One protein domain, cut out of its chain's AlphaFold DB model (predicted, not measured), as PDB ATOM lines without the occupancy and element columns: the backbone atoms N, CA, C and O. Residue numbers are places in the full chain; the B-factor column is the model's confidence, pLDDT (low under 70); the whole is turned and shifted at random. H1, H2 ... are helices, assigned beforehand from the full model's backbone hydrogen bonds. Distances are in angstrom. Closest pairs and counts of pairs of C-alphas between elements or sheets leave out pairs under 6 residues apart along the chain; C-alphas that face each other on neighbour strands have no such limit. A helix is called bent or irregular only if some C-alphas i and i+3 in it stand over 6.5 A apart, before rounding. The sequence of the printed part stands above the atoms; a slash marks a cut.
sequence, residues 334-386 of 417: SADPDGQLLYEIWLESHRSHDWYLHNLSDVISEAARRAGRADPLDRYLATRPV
ATOM      1  N   SER A 334     107.014 152.850  78.047       96.62
ATOM      2  CA  SER A 334     107.014 154.233  77.573       96.62
ATOM      3  C   SER A 334     108.410 154.739  77.197       96.62
ATOM      4  O   SER A 334     108.505 155.649  76.376       96.62
ATOM      5  N   ALA A 335     109.466 154.231  77.836       96.56
ATOM      6  CA  ALA A 335     110.843 154.669  77.615       96.56
ATOM      7  C   ALA A 335     111.544 153.889  76.490       96.56
ATOM      8  O   ALA A 335     112.408 154.448  75.824       96.56
ATOM      9  N   ASP A 336     111.183 152.622  76.288       96.62
ATOM     10  CA  ASP A 336     111.775 151.711  75.302       96.62
ATOM     11  C   ASP A 336     110.679 150.820  74.671       96.62
ATOM     12  O   ASP A 336     110.607 149.618  74.947       96.62
ATOM     13  N   PRO A 337     109.759 151.403  73.874       94.31
ATOM     14  CA  PRO A 337     108.557 150.717  73.388       94.31
ATOM     15  C   PRO A 337     108.848 149.535  72.456       94.31
ATOM     16  O   PRO A 337     108.035 148.615  72.353       94.31
ATOM     17  N   ASP A 338     109.986 149.547  71.766       91.19
ATOM     18  CA  ASP A 338     110.435 148.476  70.877       91.19
ATOM     19  C   ASP A 338     111.511 147.571  71.501       91.19
ATOM     20  O   ASP A 338     111.836 146.531  70.922       91.19
ATOM     21  N   GLY A 339     112.007 147.911  72.696       91.62
ATOM     22  CA  GLY A 339     113.055 147.171  73.398       91.62
ATOM     23  C   GLY A 339     114.456 147.360  72.806       91.62
ATOM     24  O   GLY A 339     115.364 146.584  73.134       91.62
ATOM     25  N   GLN A 340     114.643 148.329  71.901       92.25
ATOM     26  CA  GLN A 340     115.909 148.525  71.202       92.25
ATOM     27  C   GLN A 340     117.018 148.970  72.160       92.25
ATOM     28  O   GLN A 340     118.138 148.454  72.075       92.25
ATOM     29  N   LEU A 341     116.723 149.873  73.099       94.44
ATOM     30  CA  LEU A 341     117.730 150.376  74.036       94.44
ATOM     31  C   LEU A 341     118.203 149.272  74.985       94.44
ATOM     32  O   LEU A 341     119.411 149.118  75.197       94.44
ATOM     33  N   LEU A 342     117.286 148.460  75.521       94.06
ATOM     34  CA  LEU A 342     117.638 147.327  76.377       94.06
ATOM     35  C   LEU A 342     118.519 146.308  75.640       94.06
ATOM     36  O   LEU A 342     119.490 145.798  76.208       94.06
ATOM     37  N   TYR A 343     118.224 146.044  74.366       90.75
ATOM     38  CA  TYR A 343     119.039 145.169  73.528       90.75
ATOM     39  C   TYR A 343     120.442 145.729  73.280       90.75
ATOM     40  O   TYR A 343     121.424 144.995  73.390       90.75
ATOM     41  N   GLU A 344     120.569 147.021  72.979       92.06
ATOM     42  CA  GLU A 344     121.872 147.660  72.783       92.06
ATOM     43  C   GLU A 344     122.742 147.575  74.044       92.06
ATOM     44  O   GLU A 344     123.939 147.295  73.950       92.06
ATOM     45  N   ILE A 345     122.141 147.757  75.224       92.00
ATOM     46  CA  ILE A 345     122.816 147.594  76.522       92.00
ATOM     47  C   ILE A 345     123.284 146.146  76.711       92.00
ATOM     48  O   ILE A 345     124.430 145.911  77.098       92.00
ATOM     49  N   TRP A 346     122.427 145.168  76.406       90.12
ATOM     50  CA  TRP A 346     122.791 143.750  76.447       90.12
ATOM     51  C   TRP A 346     123.905 143.404  75.449       90.12
ATOM     52  O   TRP A 346     124.826 142.655  75.763       90.12
ATOM     53  N   LEU A 347     123.887 143.962  74.240       88.62
ATOM     54  CA  LEU A 347     124.926 143.696  73.247       88.62
ATOM     55  C   LEU A 347     126.275 144.277  73.682       88.62
ATOM     56  O   LEU A 347     127.319 143.649  73.493       88.62
ATOM     57  N   GLU A 348     126.258 145.468  74.274       88.00
ATOM     58  CA  GLU A 348     127.444 146.103  74.833       88.00
ATOM     59  C   GLU A 348     127.986 145.340  76.041       88.00
ATOM     60  O   GLU A 348     129.198 145.140  76.124       88.00
ATOM     61  N   SER A 349     127.121 144.811  76.913       86.06
ATOM     62  CA  SER A 349     127.568 143.986  78.038       86.06
ATOM     63  C   SER A 349     128.325 142.737  77.614       86.06
ATOM     64  O   SER A 349     129.211 142.291  78.329       86.06
ATOM     65  N   HIS A 350     127.984 142.163  76.460       80.75
ATOM     66  CA  HIS A 350     128.684 140.998  75.912       80.75
ATOM     67  C   HIS A 350     130.033 141.355  75.279       80.75
ATOM     68  O   HIS A 350     130.876 140.480  75.090       80.75
ATOM     69  N   ARG A 351     130.232 142.624  74.907       83.25
ATOM     70  CA  ARG A 351     131.496 143.134  74.354       83.25
ATOM     71  C   ARG A 351     132.417 143.673  75.444       83.25
ATOM     72  O   ARG A 351     133.636 143.625  75.297       83.25
ATOM     73  N   SER A 352     131.831 144.196  76.513       79.44
ATOM     74  CA  SER A 352     132.540 144.712  77.671       79.44
ATOM     75  C   SER A 352     132.923 143.576  78.624       79.44
ATOM     76  O   SER A 352     132.137 142.672  78.879       79.44
ATOM     77  N   HIS A 353     134.123 143.640  79.201       73.12
ATOM     78  CA  HIS A 353     134.504 142.802  80.349       73.12
ATOM     79  C   HIS A 353     134.005 143.404  81.677       73.12
ATOM     80  O   HIS A 353     134.560 143.130  82.741       73.12
ATOM     81  N   ASP A 354     133.000 144.282  81.626       73.75
ATOM     82  CA  ASP A 354     132.414 144.855  82.826       73.75
ATOM     83  C   ASP A 354     131.611 143.785  83.570       73.75
ATOM     84  O   ASP A 354     130.505 143.394  83.185       73.75
ATOM     85  N   TRP A 355     132.198 143.324  84.671       69.00
ATOM     86  CA  TRP A 355     131.636 142.301  85.540       69.00
ATOM     87  C   TRP A 355     130.248 142.652  86.072       69.00
ATOM     88  O   TRP A 355     129.469 141.747  86.375       69.00
ATOM     89  N   TYR A 356     129.901 143.942  86.135       64.00
ATOM     90  CA  TYR A 356     128.571 144.390  86.536       64.00
ATOM     91  C   TYR A 356     127.466 143.867  85.605       64.00
ATOM     92  O   TYR A 356     126.319 143.667  86.020       64.00
ATOM     93  N   LEU A 357     127.812 143.606  84.346       70.00
ATOM     94  CA  LEU A 357     126.883 143.152  83.326       70.00
ATOM     95  C   LEU A 357     127.018 141.650  83.012       70.00
ATOM     96  O   LEU A 357     126.286 141.147  82.159       70.00
ATOM     97  N   HIS A 358     127.888 140.909  83.715       69.38
ATOM     98  CA  HIS A 358     128.208 139.516  83.365       69.38
ATOM     99  C   HIS A 358     127.060 138.507  83.495       69.38
ATOM    100  O   HIS A 358     127.151 137.444  82.901       69.38
ATOM    101  N   ASN A 359     125.946 138.850  84.138       80.94
ATOM    102  CA  ASN A 359     124.737 138.016  84.156       80.94
ATOM    103  C   ASN A 359     123.510 138.800  83.677       80.94
ATOM    104  O   ASN A 359     122.388 138.550  84.113       80.94
ATOM    105  N   LEU A 360     123.714 139.821  82.834       85.88
ATOM    106  CA  LEU A 360     122.615 140.680  82.406       85.88
ATOM    107  C   LEU A 360     121.532 139.888  81.661       85.88
ATOM    108  O   LEU A 360     120.359 140.171  81.873       85.88
ATOM    109  N   SER A 361     121.917 138.877  80.872       87.31
ATOM    110  CA  SER A 361     120.963 137.986  80.200       87.31
ATOM    111  C   SER A 361     120.048 137.296  81.211       87.31
ATOM    112  O   SER A 361     118.844 137.504  81.164       87.31
ATOM    113  N   ASP A 362     120.618 136.588  82.192       88.44
ATOM    114  CA  ASP A 362     119.846 135.870  83.213       88.44
ATOM    115  C   ASP A 362     118.921 136.805  83.991       88.44
ATOM    116  O   ASP A 362     117.768 136.474  84.252       88.44
ATOM    117  N   VAL A 363     119.403 138.002  84.339       87.50
ATOM    118  CA  VAL A 363     118.592 138.998  85.051       87.50
ATOM    119  C   VAL A 363     117.429 139.493  84.187       87.50
ATOM    120  O   VAL A 363     116.326 139.668  84.709       87.50
ATOM    121  N   ILE A 364     117.657 139.719  82.888       91.19
ATOM    122  CA  ILE A 364     116.617 140.170  81.958       91.19
ATOM    123  C   ILE A 364     115.554 139.082  81.771       91.19
ATOM    124  O   ILE A 364     114.361 139.357  81.944       91.19
ATOM    125  N   SER A 365     115.991 137.855  81.485       90.94
ATOM    126  CA  SER A 365     115.131 136.686  81.301       90.94
ATOM    127  C   SER A 365     114.315 136.393  82.558       90.94
ATOM    128  O   SER A 365     113.105 136.182  82.496       90.94
ATOM    129  N   GLU A 366     114.945 136.448  83.733       91.62
ATOM    130  CA  GLU A 366     114.286 136.195  85.013       91.62
ATOM    131  C   GLU A 366     113.237 137.261  85.358       91.62
ATOM    132  O   GLU A 366     112.188 136.949  85.928       91.62
ATOM    133  N   ALA A 367     113.489 138.531  85.026       91.69
ATOM    134  CA  ALA A 367     112.502 139.590  85.210       91.69
ATOM    135  C   ALA A 367     111.316 139.453  84.242       91.69
ATOM    136  O   ALA A 367     110.176 139.522  84.705       91.69
ATOM    137  N   ALA A 368     111.557 139.159  82.956       93.38
ATOM    138  CA  ALA A 368     110.490 138.858  81.991       93.38
ATOM    139  C   ALA A 368     109.628 137.681  82.465       93.38
ATOM    140  O   ALA A 368     108.404 137.789  82.561       93.38
ATOM    141  N   ARG A 369     110.281 136.576  82.842       93.69
ATOM    142  CA  ARG A 369     109.627 135.345  83.288       93.69
ATOM    143  C   ARG A 369     108.726 135.576  84.498       93.69
ATOM    144  O   ARG A 369     107.588 135.114  84.497       93.69
ATOM    145  N   ARG A 370     109.198 136.296  85.524       92.44
ATOM    146  CA  ARG A 370     108.386 136.592  86.723       92.44
ATOM    147  C   ARG A 370     107.183 137.478  86.423       92.44
ATOM    148  O   ARG A 370     106.152 137.310  87.065       92.44
ATOM    149  N   ALA A 371     107.287 138.360  85.436       93.88
ATOM    150  CA  ALA A 371     106.174 139.185  84.984       93.88
ATOM    151  C   ALA A 371     105.234 138.481  83.989       93.88
ATOM    152  O   ALA A 371     104.271 139.097  83.537       93.88
ATOM    153  N   GLY A 372     105.503 137.221  83.617       94.75
ATOM    154  CA  GLY A 372     104.735 136.514  82.588       94.75
ATOM    155  C   GLY A 372     104.875 137.141  81.197       94.75
ATOM    156  O   GLY A 372     103.954 137.062  80.387       94.75
ATOM    157  N   ARG A 373     106.007 137.802  80.932       92.69
ATOM    158  CA  ARG A 373     106.314 138.485  79.672       92.69
ATOM    159  C   ARG A 373     107.246 137.635  78.814       92.69
ATOM    160  O   ARG A 373     108.012 136.825  79.334       92.69
ATOM    161  N   ALA A 374     107.182 137.840  77.501       91.19
ATOM    162  CA  ALA A 374     108.175 137.287  76.589       91.19
ATOM    163  C   ALA A 374     109.552 137.882  76.907       91.19
ATOM    164  O   ALA A 374     109.649 139.070  77.226       91.19
ATOM    165  N   ASP A 375     110.601 137.065  76.817       89.31
ATOM    166  CA  ASP A 375     111.962 137.559  76.967       89.31
ATOM    167  C   ASP A 375     112.267 138.517  75.803       89.31
ATOM    168  O   ASP A 375     112.185 138.107  74.636       89.31
ATOM    169  N   PRO A 376     112.598 139.794  76.067       86.19
ATOM    170  CA  PRO A 376     112.923 140.733  75.000       86.19
ATOM    171  C   PRO A 376     114.117 140.258  74.161       86.19
ATOM    172  O   PRO A 376     114.200 140.599  72.983       86.19
ATOM    173  N   LEU A 377     115.010 139.433  74.717       85.75
ATOM    174  CA  LEU A 377     116.174 138.899  74.016       85.75
ATOM    175  C   LEU A 377     115.815 137.780  73.031       85.75
ATOM    176  O   LEU A 377     116.498 137.651  72.015       85.75
ATOM    177  N   ASP A 378     114.733 137.025  73.256       85.75
ATOM    178  CA  ASP A 378     114.319 135.927  72.365       85.75
ATOM    179  C   ASP A 378     114.010 136.435  70.956       85.75
ATOM    180  O   ASP A 378     114.410 135.825  69.960       85.75
ATOM    181  N   ARG A 379     113.356 137.599  70.852       78.69
ATOM    182  CA  ARG A 379     113.051 138.235  69.565       78.69
ATOM    183  C   ARG A 379     114.325 138.538  68.782       78.69
ATOM    184  O   ARG A 379     114.383 138.292  67.580       78.69
ATOM    185  N   TYR A 380     115.358 139.026  69.461       72.88
ATOM    186  CA  TYR A 380     116.630 139.343  68.823       72.88
ATOM    187  C   TYR A 380     117.438 138.094  68.483       72.88
ATOM    188  O   TYR A 380     117.978 138.001  67.378       72.88
ATOM    189  N   LEU A 381     117.485 137.109  69.383       78.38
ATOM    190  CA  LEU A 381     118.139 135.826  69.128       78.38
ATOM    191  C   LEU A 381     117.497 135.092  67.943       78.38
ATOM    192  O   LEU A 381     118.225 134.498  67.153       78.38
ATOM    193  N   ALA A 382     116.180 135.216  67.758       80.94
ATOM    194  CA  ALA A 382     115.472 134.694  66.590       80.94
ATOM    195  C   ALA A 382     115.810 135.439  65.283       80.94
ATOM    196  O   ALA A 382     115.763 134.841  64.211       80.94
ATOM    197  N   THR A 383     116.163 136.730  65.350       73.88
ATOM    198  CA  THR A 383     116.563 137.534  64.175       73.88
ATOM    199  C   THR A 383     118.048 137.468  63.842       73.88
ATOM    200  O   THR A 383     118.449 137.959  62.783       73.88
ATOM    201  N   ARG A 384     118.890 136.880  64.706       68.38
ATOM    202  CA  ARG A 384     120.281 136.633  64.326       68.38
ATOM    203  C   ARG A 384     120.249 135.738  63.090       68.38
ATOM    204  O   ARG A 384     119.656 134.663  63.177       68.38
ATOM    205  N   PRO A 385     120.884 136.133  61.964       65.50
ATOM    206  CA  PRO A 385     121.120 135.178  60.901       65.50
ATOM    207  C   PRO A 385     121.803 134.010  61.586       65.50
ATOM    208  O   PRO A 385     122.800 134.219  62.292       65.50
ATOM    209  N   VAL A 386     121.195 132.825  61.481       67.12
ATOM    210  CA  VAL A 386     121.851 131.580  61.857       67.12
ATOM    211  C   VAL A 386     123.208 131.722  61.202       67.12
ATOM    212  O   VAL A 386     123.272 131.819  59.977       67.12
TER     213      VAL A 386
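AT A GLANCE: This is residues 334 to 386 of the 417 residues of an uncharacterized protein of Pseudonocardia kunmingensis (UniProt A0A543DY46). Helices H1 and H2 make a loose, splayed helical hairpin, with H1 running out, a loop turning the backbone round, and H2 running back the opposite way. The shorter H3 begins near Ala 368 of H2 and Tyr 343 of H1 and heads away from the hairpin, so that residues 381 to 386 stick out at its far end; residues 351 to 356, at the turn of the hairpin, stick out as well. The printed part has 53 residues with three named helices, in the order H1, H2, H3, and no named strand, and its class is all helix. It is compact, with a radius of gyration of the C-alphas of 11.4 A, and it spans 30 by 27 by 23 A along its three main axes.

IN THESE COORDINATES: H1, the longest helix by residues, covers residues 340 to 351 and measures 16.8 A from first to last C-alpha, from C-alpha 340 at (115.909, 148.525, 71.202) to C-alpha 351 at (131.496, 143.134, 74.354). H2 covers residues 360 to 370 and measures 15.4 A. H3 covers residues 376 to 383, measures 11.9 A, and ends at C-alpha 383 at (116.563, 137.534, 64.175). No helix is bent.

HOW THE PARTS SIT: H1 and H2 form a helical hairpin, their lines at a steep tilt of 40 degrees, opposite ways. They only just touch, with 3 pairs of C-alphas within 8 A, and H1 does so with residues 346 to 349 alone; the closest C-alphas, those of Trp 346 and Leu 360, are 6.7 A apart. H1 and H3 also only just touch, with 3 pairs of C-alphas within 8 A, through residue 343 of H1 alone; the closest C-alphas, those of Tyr 343 and Leu 377, are 6.9 A apart. The lines of H1 and H3 are about perpendicular, at 77 degrees. H2 and H3 touch, with 5 pairs of C-alphas within 8 A; the closest, those of Ala 368 and Pro 376, are 7.6 A apart. These two run opposite ways at a steep tilt of 67 degrees. The helix packing is mostly crossed: of the 3 touching pairs, 0 are at a shallow tilt. In H1 and H2 every O i to N i+4 pair is within hydrogen-bond range; in H3, 3 of 4 are.

THE WHOLE: The C-alphas farthest apart, those of Ser 334 and Val 386, lie 31.3 A from each other. The printed part has no cut. The link from H1 to H2, with 8 residues, is short, the link from H2 to H3, with 5 residues, is tight, and neither is long. The mean pLDDT of the printed part is 85.3; residues 355 to 356, residue 358 and residues 384 to 386 are under 70.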